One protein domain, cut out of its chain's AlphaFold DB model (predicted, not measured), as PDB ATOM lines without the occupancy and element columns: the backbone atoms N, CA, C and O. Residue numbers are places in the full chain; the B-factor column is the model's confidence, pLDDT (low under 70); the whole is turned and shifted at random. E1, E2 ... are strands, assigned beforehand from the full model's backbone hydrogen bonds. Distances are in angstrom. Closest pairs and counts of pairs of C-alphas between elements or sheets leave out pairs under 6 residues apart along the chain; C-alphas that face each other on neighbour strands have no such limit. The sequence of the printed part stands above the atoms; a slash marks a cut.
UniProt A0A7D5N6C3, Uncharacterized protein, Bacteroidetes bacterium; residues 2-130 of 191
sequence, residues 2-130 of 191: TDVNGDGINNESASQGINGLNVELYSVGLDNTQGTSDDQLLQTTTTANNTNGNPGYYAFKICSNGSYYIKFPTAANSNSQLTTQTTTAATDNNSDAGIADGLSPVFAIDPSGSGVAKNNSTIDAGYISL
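Overview. This is residues 2 to 130 of the 191 residues of an uncharacterized protein of Bacteroidetes bacterium (UniProt A0A7D5N6C3). Little regular structure: one strongly twisted antiparallel sheet, order E2 E1 E3 E5, stands amid long loops, with a small antiparallel pair, E4 and E6, at one end. The 129 printed residues hold no named helix and six named strands, E1 to E6 in chain order. The class is all strand, with only 28 residues in strands. The whole is compact, radius of gyration of the C-alphas 14.3 A, spanning 39 by 31 by 26 A.

Along the chain. E1, residues 22 to 27, begins at C-alpha 22 (130.363, 123.611, 89.795) and is 17.1 A long. E2, residues 40 to 46, is 18.4 A; E3, 66 to 71, 16.6 A. E4 is 80 to 82, E5 107 to 109, and E6 127 to 129, ending at C-alpha 129 (117.809, 111.126, 93.195).

Arrangement. Hairpin E1 and E2 has N 25 and O 43 within hydrogen-bond range, 2.9 A. E3's pairing is staggered: with E1, N 26 and O 69, 2.9 A; with E5, N 68 and O 107, 2.8 A. E4 and E6 have N 128 and O 81, 2.9 A. E3 and E4 are apart.

Size, cuts and confidence. The farthest C-alphas, Ser 112 and Leu 130, are 42.8 A apart. The printed part has no cut; E3 to E4 is a short link, the others long. Residues 85 to 93 have pLDDT under 70.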
ATOM      1  N   THR A   2     121.173 117.147  98.934       83.75
ATOM      2  CA  THR A   2     120.241 116.083  98.552       83.75
ATOM      3  C   THR A   2     118.919 116.339  99.262       83.75
ATOM      4  O   THR A   2     118.888 116.318 100.488       83.75
ATOM      5  N   ASP A   3     117.872 116.577  98.484       76.75
ATOM      6  CA  ASP A   3     116.486 116.626  98.940       76.75
ATOM      7  C   ASP A   3     115.963 115.182  98.917       76.75
ATOM      8  O   ASP A   3     115.860 114.561  97.855       76.75
ATOM      9  N   VAL A   4     115.780 114.586 100.094       80.44
ATOM     10  CA  VAL A   4     115.500 113.142 100.197       80.44
ATOM     11  C   VAL A   4     114.016 112.849 100.086       80.44
ATOM     12  O   VAL A   4     113.644 111.767  99.625       80.44
ATOM     13  N   ASN A   5     113.177 113.778 100.523       74.44
ATOM     14  CA  ASN A   5     111.731 113.610 100.501       74.44
ATOM     15  C   ASN A   5     111.084 114.273  99.264       74.44
ATOM     16  O   ASN A   5     109.901 114.040  99.017       74.44
ATOM     17  N   GLY A   6     111.855 115.026  98.473       73.56
ATOM     18  CA  GLY A   6     111.404 115.703  97.259       73.56
ATOM     19  C   GLY A   6     110.458 116.868  97.532       73.56
ATOM     20  O   GLY A   6     109.701 117.253  96.640       73.56
ATOM     21  N   ASP A   7     110.434 117.389  98.760       75.50
ATOM     22  CA  ASP A   7     109.532 118.468  99.158       75.50
ATOM     23  C   ASP A   7     110.095 119.853  98.837       75.50
ATOM     24  O   ASP A   7     109.419 120.851  99.087       75.50
ATOM     25  N   GLY A   8     111.305 119.932  98.285       75.62
ATOM     26  CA  GLY A   8     111.945 121.174  97.891       75.62
ATOM     27  C   GLY A   8     112.318 122.091  99.046       75.62
ATOM     28  O   GLY A   8     112.648 123.249  98.774       75.62
ATOM     29  N   ILE A   9     112.258 121.609 100.292       77.81
ATOM     30  CA  ILE A   9     112.584 122.346 101.506       77.81
ATOM     31  C   ILE A   9     113.939 121.891 102.042       77.81
ATOM     32  O   ILE A   9     114.213 120.704 102.142       77.81
ATOM     33  N   ASN A  10     114.778 122.834 102.472       75.81
ATOM     34  CA  ASN A  10     116.055 122.527 103.119       75.81
ATOM     35  C   ASN A  10     115.842 122.086 104.583       75.81
ATOM     36  O   ASN A  10     116.123 122.834 105.520       75.81
ATOM     37  N   ASN A  11     115.270 120.897 104.795       73.00
ATOM     38  CA  ASN A  11     114.992 120.345 106.130       73.00
ATOM     39  C   ASN A  11     115.788 119.069 106.451       73.00
ATOM     40  O   ASN A  11     115.709 118.534 107.564       73.00
ATOM     41  N   GLU A  12     116.595 118.610 105.502       81.31
ATOM     42  CA  GLU A  12     117.516 117.503 105.659       81.31
ATOM     43  C   GLU A  12     118.683 117.827 106.594       81.31
ATOM     44  O   GLU A  12     119.034 118.971 106.894       81.31
ATOM     45  N   SER A  13     119.349 116.771 107.055       78.56
ATOM     46  CA  SER A  13     120.562 116.924 107.841       78.56
ATOM     47  C   SER A  13     121.618 117.683 107.037       78.56
ATOM     48  O   SER A  13     121.906 117.336 105.895       78.56
ATOM     49  N   ALA A  14     122.331 118.612 107.682       73.94
ATOM     50  CA  ALA A  14     123.494 119.296 107.103       73.94
ATOM     51  C   ALA A  14     124.607 118.343 106.601       73.94
ATOM     52  O   ALA A  14     125.534 118.771 105.918       73.94
ATOM     53  N   SER A  15     124.544 117.048 106.932       79.50
ATOM     54  CA  SER A  15     125.406 116.005 106.362       79.50
ATOM     55  C   SER A  15     125.057 115.612 104.916       79.50
ATOM     56  O   SER A  15     125.855 114.942 104.268       79.50
ATOM     57  N   GLN A  16     123.909 116.051 104.396       83.31
ATOM     58  CA  GLN A  16     123.364 115.681 103.084       83.31
ATOM     59  C   GLN A  16     123.676 116.716 101.991       83.31
ATOM     60  O   GLN A  16     123.101 116.694 100.907       83.31
ATOM     61  N   GLY A  17     124.601 117.644 102.243       89.44
ATOM     62  CA  GLY A  17     125.150 118.498 101.194       89.44
ATOM     63  C   GLY A  17     125.937 117.709 100.137       89.44
ATOM     64  O   GLY A  17     126.471 116.634 100.403       89.44
ATOM     65  N   ILE A  18     126.034 118.261  98.926       92.31
ATOM     66  CA  ILE A  18     126.703 117.615  97.786       92.31
ATOM     67  C   ILE A  18     127.959 118.410  97.441       92.31
ATOM     68  O   ILE A  18     127.859 119.563  97.026       92.31
ATOM     69  N   ASN A  19     129.138 117.807  97.602       95.94
ATOM     70  CA  ASN A  19     130.416 118.391  97.181       95.94
ATOM     71  C   ASN A  19     130.697 118.136  95.696       95.94
ATOM     72  O   ASN A  19     130.193 117.174  95.122       95.94
ATOM     73  N   GLY A  20     131.579 118.941  95.107       96.25
ATOM     74  CA  GLY A  20     132.048 118.744  93.735       96.25
ATOM     75  C   GLY A  20     131.167 119.385  92.662       96.25
ATOM     76  O   GLY A  20     131.479 119.257  91.482       96.25
ATOM     77  N   LEU A  21     130.098 120.094  93.039       96.88
ATOM     78  CA  LEU A  21     129.223 120.780  92.090       96.88
ATOM     79  C   LEU A  21     129.832 122.110  91.667       96.88
ATOM     80  O   LEU A  21     130.199 122.916  92.521       96.88
ATOM     81  N   ASN A  22     129.915 122.344  90.358       97.75
ATOM     82  CA  ASN A  22     130.363 123.611  89.795       97.75
ATOM     83  C   ASN A  22     129.246 124.656  89.883       97.75
ATOM     84  O   ASN A  22     128.206 124.478  89.259       97.75
ATOM     85  N   VAL A  23     129.468 125.732  90.632       98.25
ATOM     86  CA  VAL A  23     128.503 126.817  90.834       98.25
ATOM     87  C   VAL A  23     129.074 128.100  90.247       98.25
ATOM     88  O   VAL A  23     130.249 128.419  90.449       98.25
ATOM     89  N   GLU A  24     128.247 128.848  89.528       98.50
ATOM     90  CA  GLU A  24     128.650 130.047  88.794       98.50
ATOM     91  C   GLU A  24     127.896 131.279  89.301       98.50
ATOM     92  O   GLU A  24     126.699 131.212  89.566       98.50
ATOM     93  N   LEU A  25     128.592 132.410  89.419       98.31
ATOM     94  CA  LEU A  25     128.022 133.711  89.769       98.31
ATOM     95  C   LEU A  25     128.055 134.631  88.550       98.31
ATOM     96  O   LEU A  25     129.133 134.904  88.012       98.31
ATOM     97  N   TYR A  26     126.903 135.189  88.203       98.19
ATOM     98  CA  TYR A  26     126.744 136.146  87.115       98.19
ATOM     99  C   TYR A  26     126.271 137.507  87.636       98.19
ATOM    100  O   TYR A  26     125.520 137.578  88.610       98.19
ATOM    101  N   SER A  27     126.679 138.594  86.977       97.00
ATOM    102  CA  SER A  27     125.982 139.886  87.064       97.00
ATOM    103  C   SER A  27     124.923 139.990  85.973       97.00
ATOM    104  O   SER A  27     125.230 139.619  84.844       97.00
ATOM    105  N   VAL A  28     123.768 140.588  86.277       95.31
ATOM    106  CA  VAL A  28     122.661 140.836  85.317       95.31
ATOM    107  C   VAL A  28     122.818 142.113  84.475       95.31
ATOM    108  O   VAL A  28     121.841 142.708  84.034       95.31
ATOM    109  N   GLY A  29     124.039 142.643  84.378       92.62
ATOM    110  CA  GLY A  29     124.304 143.855  83.607       92.62
ATOM    111  C   GLY A  29     123.488 145.091  84.026       92.62
ATOM    112  O   GLY A  29     123.211 145.324  85.206       92.62
ATOM    113  N   LEU A  30     123.186 145.945  83.047       90.38
ATOM    114  CA  LEU A  30     122.476 147.216  83.221       90.38
ATOM    115  C   LEU A  30     120.956 147.051  83.139       90.38
ATOM    116  O   LEU A  30     120.230 147.871  83.713       90.38
ATOM    117  N   ASP A  31     120.473 146.039  82.421       90.06
ATOM    118  CA  ASP A  31     119.040 145.823  82.218       90.06
ATOM    119  C   ASP A  31     118.357 145.084  83.384       90.06
ATOM    120  O   ASP A  31     117.125 145.053  83.458       90.06
ATOM    121  N   ASN A  32     119.146 144.567  84.333       90.00
ATOM    122  CA  ASN A  32     118.696 143.790  85.487       90.00
ATOM    123  C   ASN A  32     117.862 142.550  85.120       90.00
ATOM    124  O   ASN A  32     117.042 142.095  85.923       90.00
ATOM    125  N   THR A  33     118.057 142.011  83.921       93.12
ATOM    126  CA  THR A  33     117.301 140.883  83.381       93.12
ATOM    127  C   THR A  33     118.243 139.710  83.144       93.12
ATOM    128  O   THR A  33     119.285 139.859  82.533       93.12
ATOM    129  N   GLN A  34     117.886 138.519  83.628       94.25
ATOM    130  CA  GLN A  34     118.719 137.328  83.435       94.25
ATOM    131  C   GLN A  34     118.666 136.832  81.989       94.25
ATOM    132  O   GLN A  34     117.610 136.843  81.351       94.25
ATOM    133  N   GLY A  35     119.785 136.289  81.516       89.88
ATOM    134  CA  GLY A  35     119.898 135.625  80.220       89.88
ATOM    135  C   GLY A  35     120.030 136.586  79.040       89.88
ATOM    136  O   GLY A  35     119.813 136.180  77.895       89.88
ATOM    137  N   THR A  36     120.361 137.850  79.294       94.50
ATOM    138  CA  THR A  36     120.554 138.876  78.267       94.50
ATOM    139  C   THR A  36     122.030 139.005  77.889       94.50
ATOM    140  O   THR A  36     122.910 138.318  78.405       94.50
ATOM    141  N   SER A  37     122.327 139.828  76.881       95.19
ATOM    142  CA  SER A  37     123.683 139.936  76.323       95.19
ATOM    143  C   SER A  37     124.680 140.678  77.217       95.19
ATOM    144  O   SER A  37     125.884 140.603  76.964       95.19
ATOM    145  N   ASP A  38     124.197 141.449  78.187       94.19
ATOM    146  CA  ASP A  38     125.010 142.179  79.161       94.19
ATOM    147  C   ASP A  38     125.286 141.380  80.443       94.19
ATOM    148  O   ASP A  38     126.063 141.841  81.285       94.19
ATOM    149  N   ASP A  39     124.755 140.158  80.545       96.75
ATOM    150  CA  ASP A  39     125.129 139.216  81.589       96.75
ATOM    151  C   ASP A  39     126.608 138.831  81.493       96.75
ATOM    152  O   ASP A  39     127.137 138.506  80.425       96.75
ATOM    153  N   GLN A  40     127.287 138.812  82.639       97.12
ATOM    154  CA  GLN A  40     128.695 138.419  82.713       97.12
ATOM    155  C   GLN A  40     128.935 137.397  83.811       97.12
ATOM    156  O   GLN A  40     128.599 137.637  84.970       97.12
ATOM    157  N   LEU A  41     129.589 136.287  83.452       97.62
ATOM    158  CA  LEU A  41     130.156 135.347  84.414       97.62
ATOM    159  C   LEU A  41     131.301 136.039  85.158       97.62
ATOM    160  O   LEU A  41     132.306 136.416  84.555       97.62
ATOM    161  N   LEU A  42     131.160 136.182  86.471       97.75
ATOM    162  CA  LEU A  42     132.159 136.842  87.305       97.75
ATOM    163  C   LEU A  42     133.072 135.847  88.005       97.75
ATOM    164  O   LEU A  42     134.278 136.071  88.103       97.75
ATOM    165  N   GLN A  43     132.490 134.784  88.558       98.44
ATOM    166  CA  GLN A  43     133.207 133.808  89.370       98.44
ATOM    167  C   GLN A  43     132.607 132.419  89.197       98.44
ATOM    168  O   GLN A  43     131.411 132.256  88.969       98.44
ATOM    169  N   THR A  44     133.454 131.422  89.407       98.19
ATOM    170  CA  THR A  44     133.069 130.019  89.483       98.19
ATOM    171  C   THR A  44     133.685 129.429  90.744       98.19
ATOM    172  O   THR A  44     134.803 129.787  91.124       98.19
ATOM    173  N   THR A  45     132.955 128.545  91.410       97.81
ATOM    174  CA  THR A  45     133.427 127.819  92.587       97.81
ATOM    175  C   THR A  45     132.919 126.383  92.553       97.81
ATOM    176  O   THR A  45     132.080 126.022  91.730       97.81
ATOM    177  N   THR A  46     133.428 125.551  93.453       97.44
ATOM    178  CA  THR A  46     132.972 124.174  93.611       97.44
ATOM    179  C   THR A  46     132.489 123.964  95.033       97.44
ATOM    180  O   THR A  46     133.159 124.387  95.977       97.44
ATOM    181  N   THR A  47     131.339 123.310  95.200       97.38
ATOM    182  CA  THR A  47     130.829 122.989  96.535       97.38
ATOM    183  C   THR A  47     131.804 122.086  97.293       97.38
ATOM    184  O   THR A  47     132.391 121.151  96.737       97.38
ATOM    185  N   ALA A  48     131.989 122.364  98.579       96.88
ATOM    186  CA  ALA A  48     132.944 121.682  99.439       96.88
ATOM    187  C   ALA A  48     132.447 121.609 100.892       96.88
ATOM    188  O   ALA A  48     131.389 122.133 101.249       96.88
ATOM    189  N   ASN A  49     133.239 120.958 101.745       95.56
ATOM    190  CA  ASN A  49     132.978 120.944 103.177       95.56
ATOM    191  C   ASN A  49     133.179 122.338 103.792       95.56
ATOM    192  O   ASN A  49     134.170 123.011 103.503       95.56
ATOM    193  N   ASN A  50     132.291 122.737 104.704       92.62
ATOM    194  CA  ASN A  50     132.519 123.878 105.588       92.62
ATOM    195  C   ASN A  50     133.589 123.561 106.657       92.62
ATOM    196  O   ASN A  50     134.141 122.460 106.726       92.62
ATOM    197  N   THR A  51     133.855 124.520 107.547       93.12
ATOM    198  CA  THR A  51     134.842 124.380 108.637       93.12
ATOM    199  C   THR A  51     134.524 123.265 109.634       93.12
ATOM    200  O   THR A  51     135.429 122.787 110.310       93.12
ATOM    201  N   ASN A  52     133.260 122.848 109.724       91.62
ATOM    202  CA  ASN A  52     132.794 121.766 110.591       91.62
ATOM    203  C   ASN A  52     132.727 120.413 109.856       91.62
ATOM    204  O   ASN A  52     132.274 119.425 110.429       91.62
ATOM    205  N   GLY A  53     133.163 120.355 108.592       92.31
ATOM    206  CA  GLY A  53     133.134 119.143 107.778       92.31
ATOM    207  C   GLY A  53     131.784 118.840 107.123       92.31
ATOM    208  O   GLY A  53     131.647 117.775 106.527       92.31
ATOM    209  N   ASN A  54     130.792 119.733 107.208       92.75
ATOM    210  CA  ASN A  54     129.507 119.536 106.537       92.75
ATOM    211  C   ASN A  54     129.650 119.829 105.033       92.75
ATOM    212  O   ASN A  54     130.150 120.906 104.705       92.75
ATOM    213  N   PRO A  55     129.234 118.923 104.134       94.56
ATOM    214  CA  PRO A  55     129.378 119.090 102.688       94.56
ATOM    215  C   PRO A  55     128.384 120.098 102.096       94.56
ATOM    216  O   PRO A  55     127.428 120.505 102.750       94.56
ATOM    217  N   GLY A  56     128.582 120.457 100.827       93.50
ATOM    218  CA  GLY A  56     127.625 121.206 100.007       93.50
ATOM    219  C   GLY A  56     127.739 122.725 100.057       93.50
ATOM    220  O   GLY A  56     126.923 123.404  99.441       93.50
ATOM    221  N   TYR A  57     128.738 123.267 100.749       95.00
ATOM    222  CA  TYR A  57     128.884 124.707 100.926       95.00
ATOM    223  C   TYR A  57     129.649 125.325  99.764       95.00
ATOM    224  O   TYR A  57     130.639 124.773  99.285       95.00
ATOM    225  N   TYR A  58     129.224 126.514  99.355       96.06
ATOM    226  CA  TYR A  58     129.914 127.356  98.389       96.06
ATOM    227  C   TYR A  58     129.906 128.805  98.888       96.06
ATOM    228  O   TYR A  58     129.125 129.168  99.766       96.06
ATOM    229  N   ALA A  59     130.805 129.631  98.363       95.81
ATOM    230  CA  ALA A  59     130.834 131.053  98.675       95.81
ATOM    231  C   ALA A  59     131.488 131.839  97.539       95.81
ATOM    232  O   ALA A  59     132.483 131.396  96.960       95.81
ATOM    233  N   PHE A  60     130.967 133.037  97.295       96.81
ATOM    234  CA  PHE A  60     131.564 134.027  96.408       96.81
ATOM    235  C   PHE A  60     131.951 135.271  97.201       96.81
ATOM    236  O   PHE A  60     131.291 135.640  98.173       96.81
ATOM    237  N   LYS A  61     133.026 135.939  96.780       95.12
ATOM    238  CA  LYS A  61     133.422 137.233  97.347       95.12
ATOM    239  C   LYS A  61     133.066 138.328  96.356       95.12
ATOM    240  O   LYS A  61     133.707 138.437  95.316       95.12
ATOM    241  N   ILE A  62     132.063 139.134  96.682       93.88
ATOM    242  CA  ILE A  62     131.565 140.210  95.820       93.88
ATOM    243  C   ILE A  62     132.024 141.550  96.402       93.88
ATOM    244  O   ILE A  62     131.787 141.840  97.573       93.88
ATOM    245  N   CYS A  63     132.726 142.353  95.600       90.56
ATOM    246  CA  CYS A  63     133.303 143.633  96.038       90.56
ATOM    247  C   CYS A  63     132.602 144.862  95.449       90.56
ATOM    248  O   CYS A  63     132.910 145.983  95.847       90.56
ATOM    249  N   SER A  64     131.673 144.658  94.520       92.94
ATOM    250  CA  SER A  64     130.932 145.724  93.851       92.94
ATOM    251  C   SER A  64     129.468 145.662  94.250       92.94
ATOM    252  O   SER A  64     128.943 144.582  94.503       92.94
ATOM    253  N   ASN A  65     128.823 146.825  94.324       94.44
ATOM    254  CA  ASN A  65     127.371 146.872  94.402       94.44
ATOM    255  C   ASN A  65     126.795 146.451  93.039       94.44
ATOM    256  O   ASN A  65     127.315 146.884  92.006       94.44
ATOM    257  N   GLY A  66     125.755 145.625  93.041       93.94
ATOM    258  CA  GLY A  66     125.044 145.245  91.831       93.94
ATOM    259  C   GLY A  66     123.964 144.200  92.066       93.94
ATOM    260  O   GLY A  66     123.727 143.750  93.189       93.94
ATOM    261  N   SER A  67     123.332 143.810  90.967       96.19
ATOM    262  CA  SER A  67     122.383 142.706  90.900       96.19
ATOM    263  C   SER A  67     123.080 141.478  90.311       96.19
ATOM    264  O   SER A  67     123.864 141.582  89.361       96.19
ATOM    265  N   TYR A  68     122.800 140.313  90.881       97.00
ATOM    266  CA  TYR A  68     123.485 139.061  90.586       97.00
ATOM    267  C   TYR A  68     122.502 137.896  90.546       97.00
ATOM    268  O   TYR A  68     121.401 137.979  91.087       97.00
ATOM    269  N   TYR A  69     122.934 136.794  89.948       97.12
ATOM    270  CA  TYR A  69     122.288 135.496  90.094       97.12
ATOM    271  C   TYR A  69     123.322 134.381  90.110       97.12
ATOM    272  O   TYR A  69     124.474 134.558  89.696       97.12
ATOM    273  N   ILE A  70     122.897 133.227  90.605       97.31
ATOM    274  CA  ILE A  70     123.715 132.028  90.675       97.31
ATOM    275  C   ILE A  70     123.155 130.998  89.705       97.31
ATOM    276  O   ILE A  70     121.942 130.854  89.562       97.31
ATOM    277  N   LYS A  71     124.057 130.275  89.045       97.44
ATOM    278  CA  LYS A  71     123.727 129.106  88.245       97.44
ATOM    279  C   LYS A  71     124.292 127.858  88.904       97.44
ATOM    280  O   LYS A  71     125.509 127.704  89.052       97.44
ATOM    281  N   PHE A  72     123.385 126.967  89.275       97.44
ATOM    282  CA  PHE A  72     123.683 125.613  89.710       97.44
ATOM    283  C   PHE A  72     123.631 124.649  88.513       97.44
ATOM    284  O   PHE A  72     122.971 124.933  87.510       97.44
ATOM    285  N   PRO A  73     124.304 123.491  88.583       96.94
ATOM    286  CA  PRO A  73     124.071 122.408  87.638       96.94
ATOM    287  C   PRO A  73     122.607 121.949  87.689       96.94
ATOM    288  O   PRO A  73     122.028 121.844  88.762       96.94
ATOM    289  N   THR A  74     122.005 121.604  86.552       94.25
ATOM    290  CA  THR A  74     120.642 121.031  86.538       94.25
ATOM    291  C   THR A  74     120.594 119.593  87.068       94.25
ATOM    292  O   THR A  74     119.528 119.084  87.406       94.25
ATOM    293  N   ALA A  75     121.757 118.947  87.176       93.38
ATOM    294  CA  ALA A  75     121.941 117.611  87.721       93.38
ATOM    295  C   ALA A  75     123.261 117.539  88.499       93.38
ATOM    296  O   ALA A  75     124.289 118.042  88.039       93.38
ATOM    297  N   ALA A  76     123.256 116.879  89.660       92.88
ATOM    298  CA  ALA A  76     124.471 116.650  90.444       92.88
ATOM    299  C   ALA A  76     125.293 115.455  89.922       92.88
ATOM    300  O   ALA A  76     126.499 115.366  90.147       92.88
ATOM    301  N   ASN A  77     124.636 114.521  89.232       89.69
ATOM    302  CA  ASN A  77     125.194 113.352  88.553       89.69
ATOM    303  C   ASN A  77     124.157 112.816  87.543       89.69
ATOM    304  O   ASN A  77     123.077 113.384  87.414       89.69
ATOM    305  N   SER A  78     124.444 111.706  86.855       86.75
ATOM    306  CA  SER A  78     123.550 111.142  85.827       86.75
ATOM    307  C   SER A  78     122.160 110.723  86.326       86.75
ATOM    308  O   SER A  78     121.267 110.531  85.507       86.75
ATOM    309  N   ASN A  79     121.982 110.555  87.638       86.88
ATOM    310  CA  ASN A  79     120.771 110.028  88.264       86.88
ATOM    311  C   ASN A  79     120.178 111.027  89.270       86.88
ATOM    312  O   ASN A  79     119.596 110.625  90.275       86.88
ATOM    313  N   SER A  80     120.358 112.329  89.051       90.00
ATOM    314  CA  SER A  80     119.741 113.362  89.889       90.00
ATOM    315  C   SER A  80     119.261 114.540  89.063       90.00
ATOM    316  O   SER A  80     119.813 114.830  88.004       90.00
ATOM    317  N   GLN A  81     118.254 115.233  89.581       91.31
ATOM    318  CA  GLN A  81     117.756 116.487  89.028       91.31
ATOM    319  C   GLN A  81     117.485 117.476  90.159       91.31
ATOM    320  O   GLN A  81     117.379 117.075  91.320       91.31
ATOM    321  N   LEU A  82     117.381 118.759  89.822       92.06
ATOM    322  CA  LEU A  82     116.926 119.776  90.765       92.06
ATOM    323  C   LEU A  82     115.502 119.483  91.250       92.06
ATOM    324  O   LEU A  82     114.646 119.047  90.480       92.06
ATOM    325  N   THR A  83     115.259 119.741  92.528       87.00
ATOM    326  CA  THR A  83     113.927 119.652  93.129       87.00
ATOM    327  C   THR A  83     113.085 120.887  92.805       87.00
ATOM    328  O   THR A  83     113.610 121.971  92.539       87.00
ATOM    329  N   THR A  84     111.762 120.733  92.819       74.50
ATOM    330  CA  THR A  84     110.835 121.838  92.564       74.50
ATOM    331  C   THR A  84     110.738 122.773  93.759       74.50
ATOM    332  O   THR A  84     110.635 122.330  94.897       74.50
ATOM    333  N   GLN A  85     110.661 124.073  93.493       68.38
ATOM    334  CA  GLN A  85     110.355 125.069  94.511       68.38
ATOM    335  C   GLN A  85     108.916 124.884  95.032       68.38
ATOM    336  O   GLN A  85     107.954 125.041  94.277       68.38
ATOM    337  N   THR A  86     108.751 124.570  96.319       59.38
ATOM    338  CA  THR A  86     107.431 124.314  96.937       59.38
ATOM    339  C   THR A  86     106.866 125.495  97.732       59.38
ATOM    340  O   THR A  86     105.691 125.486  98.104       59.38
ATOM    341  N   THR A  87     107.654 126.554  97.941       57.09
ATOM    342  CA  THR A  87     107.246 127.806  98.605       57.09
ATOM    343  C   THR A  87     107.798 129.033  97.873       57.09
ATOM    344  O   THR A  87     108.630 128.915  96.983       57.09
ATOM    345  N   THR A  88     107.335 130.241  98.208       54.69
ATOM    346  CA  THR A  88     107.875 131.484  97.628       54.69
ATOM    347  C   THR A  88     109.374 131.625  97.917       54.69
ATOM    348  O   THR A  88     109.758 131.460  99.070       54.69
ATOM    349  N   ALA A  89     110.174 132.027  96.921       51.81
ATOM    350  CA  ALA A  89     111.639 132.247  96.935       51.81
ATOM    351  C   ALA A  89     112.215 133.233  97.994       51.81
ATOM    352  O   ALA A  89     113.294 133.784  97.822       51.81
ATOM    353  N   ALA A  90     111.472 133.551  99.056       48.06
ATOM    354  CA  ALA A  90     111.830 134.530 100.083       48.06
ATOM    355  C   ALA A  90     112.089 133.910 101.472       48.06
ATOM    356  O   ALA A  90     112.360 134.651 102.418       48.06
ATOM    357  N   THR A  91     111.987 132.586 101.627       55.53
ATOM    358  CA  THR A  91     112.242 131.882 102.898       55.53
ATOM    359  C   THR A  91     113.407 130.916 102.728       55.53
ATOM    360  O   THR A  91     113.322 130.074 101.853       55.53
ATOM    361  N   ASP A  92     114.439 131.004 103.578       59.34
ATOM    362  CA  ASP A  92     115.759 130.332 103.471       59.34
ATOM    363  C   ASP A  92     115.783 128.793 103.556       59.34
ATOM    364  O   ASP A  92     116.823 128.206 103.837       59.34
ATOM    365  N   ASN A  93     114.643 128.144 103.339       64.88
ATOM    366  CA  ASN A  93     114.514 126.700 103.394       64.88
ATOM    367  C   ASN A  93     113.866 126.161 102.127       64.88
ATOM    368  O   ASN A  93     113.082 125.236 102.245       64.88
ATOM    369  N   ASN A  94     114.091 126.728 100.945       73.94
ATOM    370  CA  ASN A  94     113.598 126.133  99.707       73.94
ATOM    371  C   ASN A  94     114.625 126.218  98.582       73.94
ATOM    372  O   ASN A  94     115.423 127.141  98.535       73.94
ATOM    373  N   SER A  95     114.548 125.276  97.641       86.12
ATOM    374  CA  SER A  95     115.387 125.324  96.444       86.12
ATOM    375  C   SER A  95     115.056 126.567  95.609       86.12
ATOM    376  O   SER A  95     113.923 126.734  95.137       86.12
ATOM    377  N   ASP A  96     116.052 127.428  95.393       89.12
ATOM    378  CA  ASP A  96     115.929 128.632  94.562       89.12
ATOM    379  C   ASP A  96     116.205 128.360  93.087       89.12
ATOM    380  O   ASP A  96     115.772 129.118  92.220       89.12
ATOM    381  N   ALA A  97     116.962 127.304  92.797       91.75
ATOM    382  CA  ALA A  97     117.373 126.977  91.442       91.75
ATOM    383  C   ALA A  97     116.186 126.494  90.594       91.75
ATOM    384  O   ALA A  97     115.510 125.520  90.937       91.75
ATOM    385  N   GLY A  98     115.975 127.136  89.445       90.50
ATOM    386  CA  GLY A  98     115.003 126.704  88.450       90.50
ATOM    387  C   GLY A  98     115.335 125.317  87.900       90.50
ATOM    388  O   GLY A  98     116.457 125.054  87.476       90.50
ATOM    389  N   ILE A  99     114.349 124.418  87.851       88.88
ATOM    390  CA  ILE A  99     114.557 123.026  87.405       88.88
ATOM    391  C   ILE A  99     115.079 122.913  85.962       88.88
ATOM    392  O   ILE A  99     115.758 121.949  85.618       88.88
ATOM    393  N   ALA A 100     114.755 123.890  85.109       90.69
ATOM    394  CA  ALA A 100     115.059 123.852  83.681       90.69
ATOM    395  C   ALA A 100     116.459 124.388  83.347       90.69
ATOM    396  O   ALA A 100     117.082 123.937  82.386       90.69
ATOM    397  N   ASP A 101     116.942 125.361  84.115       92.62
ATOM    398  CA  ASP A 101     118.117 126.169  83.781       92.62
ATOM    399  C   ASP A 101     119.147 126.267  84.919       92.62
ATOM    400  O   ASP A 101     120.289 126.675  84.682       92.62
ATOM    401  N   GLY A 102     118.772 125.848  86.130       94.31
ATOM    402  CA  GLY A 102     119.581 125.923  87.340       94.31
ATOM    403  C   GLY A 102     119.770 127.342  87.869       94.31
ATOM    404  O   GLY A 102     120.654 127.555  88.701       94.31
ATOM    405  N   LEU A 103     118.999 128.317  87.380       94.94
ATOM    406  CA  LEU A 103     119.167 129.720  87.743       94.94
ATOM    407  C   LEU A 103     118.418 130.039  89.037       94.94
ATOM    408  O   LEU A 103     117.251 129.690  89.185       94.94
ATOM    409  N   SER A 104     119.080 130.733  89.960       94.06
ATOM    410  CA  SER A 104     118.399 131.397  91.074       94.06
ATOM    411  C   SER A 104     117.639 132.633  90.578       94.06
ATOM    412  O   SER A 104     117.982 133.173  89.522       94.06
ATOM    413  N   PRO A 105     116.710 133.200  91.364       92.06
ATOM    414  CA  PRO A 105     116.249 134.567  91.153       92.06
ATOM    415  C   PRO A 105     117.397 135.586  91.212       92.06
ATOM    416  O   PRO A 105     118.458 135.330  91.795       92.06
ATOM    417  N   VAL A 106     117.156 136.772  90.649       94.38
ATOM    418  CA  VAL A 106     118.058 137.923  90.787       94.38
ATOM    419  C   VAL A 106     118.031 138.443  92.221       94.38
ATOM    420  O   VAL A 106     116.961 138.690  92.781       94.38
ATOM    421  N   PHE A 107     119.206 138.682  92.797       93.50
ATOM    422  CA  PHE A 107     119.369 139.305  94.107       93.50
ATOM    423  C   PHE A 107     120.380 140.454  94.054       93.50
ATOM    424  O   PHE A 107     121.331 140.439  93.275       93.50
ATOM    425  N   ALA A 108     120.186 141.462  94.904       93.94
ATOM    426  CA  ALA A 108     121.084 142.608  95.000       93.94
ATOM    427  C   ALA A 108     122.118 142.411  96.114       93.94
ATOM    428  O   ALA A 108     121.776 141.966  97.212       93.94
ATOM    429  N   ILE A 109     123.366 142.797  95.845       95.19
ATOM    430  CA  ILE A 109     124.437 142.881  96.837       95.19
ATOM    431  C   ILE A 109     124.954 144.316  96.905       95.19
ATOM    432  O   ILE A 109     125.322 144.906  95.897       95.19
ATOM    433  N   ASP A 110     125.029 144.854  98.116       95.38
ATOM    434  CA  ASP A 110     125.693 146.088  98.498       95.38
ATOM    435  C   ASP A 110     126.714 145.775  99.610       95.38
ATOM    436  O   ASP A 110     126.342 145.599 100.777       95.38
ATOM    437  N   PRO A 111     128.024 145.746  99.291       92.75
ATOM    438  CA  PRO A 111     129.077 145.493 100.277       92.75
ATOM    439  C   PRO A 111     129.093 146.485 101.456       92.75
ATOM    440  O   PRO A 111     129.617 146.167 102.533       92.75
ATOM    441  N   SER A 112     128.527 147.684 101.267       94.44
ATOM    442  CA  SER A 112     128.401 148.722 102.295       94.44
ATOM    443  C   SER A 112     127.117 148.615 103.130       94.44
ATOM    444  O   SER A 112     127.019 149.257 104.178       94.44
ATOM    445  N   GLY A 113     126.172 147.772 102.706       92.88
ATOM    446  CA  GLY A 113     124.874 147.579 103.339       92.88
ATOM    447  C   GLY A 113     124.897 146.670 104.574       92.88
ATOM    448  O   GLY A 113     125.894 146.539 105.293       92.88
ATOM    449  N   SER A 114     123.765 146.021 104.845       93.06
ATOM    450  CA  SER A 114     123.586 145.086 105.961       93.06
ATOM    451  C   SER A 114     122.603 143.962 105.608       93.06
ATOM    452  O   SER A 114     121.938 144.008 104.574       93.06
ATOM    453  N   GLY A 115     122.532 142.930 106.456       91.38
ATOM    454  CA  GLY A 115     121.643 141.782 106.248       91.38
ATOM    455  C   GLY A 115     121.919 141.042 104.936       91.38
ATOM    456  O   GLY A 115     123.067 140.987 104.490       91.38
ATOM    457  N   VAL A 116     120.858 140.519 104.314       89.38
ATOM    458  CA  VAL A 116     120.917 139.772 103.042       89.38
ATOM    459  C   VAL A 116     121.493 140.594 101.890       89.38
ATOM    460  O   VAL A 116     122.189 140.048 101.045       89.38
ATOM    461  N   ALA A 117     121.298 141.917 101.902       90.44
ATOM    462  CA  ALA A 117     121.882 142.799 100.896       90.44
ATOM    463  C   ALA A 117     123.412 142.870 101.008       90.44
ATOM    464  O   ALA A 117     124.070 143.203 100.040       90.44
ATOM    465  N   LYS A 118     124.012 142.553 102.160       91.44
ATOM    466  CA  LYS A 118     125.476 142.491 102.297       91.44
ATOM    467  C   LYS A 118     126.012 141.066 102.242       91.44
ATOM    468  O   LYS A 118     127.031 140.820 101.606       91.44
ATOM    469  N   ASN A 119     125.356 140.157 102.954       90.12
ATOM    470  CA  ASN A 119     125.715 138.749 103.040       90.12
ATOM    471  C   ASN A 119     124.449 137.932 102.802       90.12
ATOM    472  O   ASN A 119     123.637 137.779 103.717       90.12
ATOM    473  N   ASN A 120     124.288 137.422 101.585       91.06
ATOM    474  CA  ASN A 120     123.165 136.564 101.245       91.06
ATOM    475  C   ASN A 120     123.566 135.090 101.390       91.06
ATOM    476  O   ASN A 120     124.410 134.606 100.640       91.06
ATOM    477  N   SER A 121     122.973 134.398 102.361       90.06
ATOM    478  CA  SER A 121     123.139 132.955 102.573       90.06
ATOM    479  C   SER A 121     121.853 132.172 102.320       90.06
ATOM    480  O   SER A 121     121.768 131.032 102.754       90.06
ATOM    481  N   THR A 122     120.850 132.792 101.693       87.50
ATOM    482  CA  THR A 122     119.544 132.163 101.465       87.50
ATOM    483  C   THR A 122     119.458 131.460 100.122       87.50
ATOM    484  O   THR A 122     118.453 130.819  99.896       87.50
ATOM    485  N   ILE A 123     120.450 131.627  99.233       90.94
ATOM    486  CA  ILE A 123     120.412 131.057  97.883       90.94
ATOM    487  C   ILE A 123     120.922 129.620  97.910       90.94
ATOM    488  O   ILE A 123     122.124 129.390  98.104       90.94
ATOM    489  N   ASP A 124     120.044 128.656  97.672       89.81
ATOM    490  CA  ASP A 124     120.415 127.247  97.645       89.81
ATOM    491  C   ASP A 124     119.703 126.427  96.553       89.81
ATOM    492  O   ASP A 124     118.971 126.937  95.703       89.81
ATOM    493  N   ALA A 125     120.064 125.145  96.484       91.44
ATOM    494  CA  ALA A 125     119.552 124.211  95.494       91.44
ATOM    495  C   ALA A 125     119.446 122.803  96.092       91.44
ATOM    496  O   ALA A 125     120.436 122.248  96.601       91.44
ATOM    497  N   GLY A 126     118.259 122.210  95.986       90.75
ATOM    498  CA  GLY A 126     117.987 120.816  96.332       90.75
ATOM    499  C   GLY A 126     118.064 119.907  95.107       90.75
ATOM    500  O   GLY A 126     117.652 120.292  94.016       90.75
ATOM    501  N   TYR A 127     118.593 118.697  95.281       91.94
ATOM    502  CA  TYR A 127     118.635 117.667  94.245       91.94
ATOM    503  C   TYR A 127     117.965 116.400  94.744       91.94
ATOM    504  O   TYR A 127     118.359 115.870  95.783       91.94
ATOM    505  N   ILE A 128     117.036 115.870  93.961       89.62
ATOM    506  CA  ILE A 128     116.466 114.547  94.195       89.62
ATOM    507  C   ILE A 128     117.255 113.497  93.416       89.62
ATOM    508  O   ILE A 128     117.803 113.771  92.342       89.62
ATOM    509  N   SER A 129     117.319 112.280  93.954       85.38
ATOM    510  CA  SER A 129     117.809 111.126  93.195       85.38
ATOM    511  C   SER A 129     116.664 110.532  92.389       85.38
ATOM    512  O   SER A 129     115.602 110.245  92.935       85.38
ATOM    513  N   LEU A 130     116.903 110.320  91.102       82.06
ATOM    514  CA  LEU A 130     115.963 109.632  90.233       82.06
ATOM    515  C   LEU A 130     115.845 108.173  90.682       82.06
ATOM    516  O   LEU A 130     116.853 107.513  90.963       82.06
TER     517      LEU A 130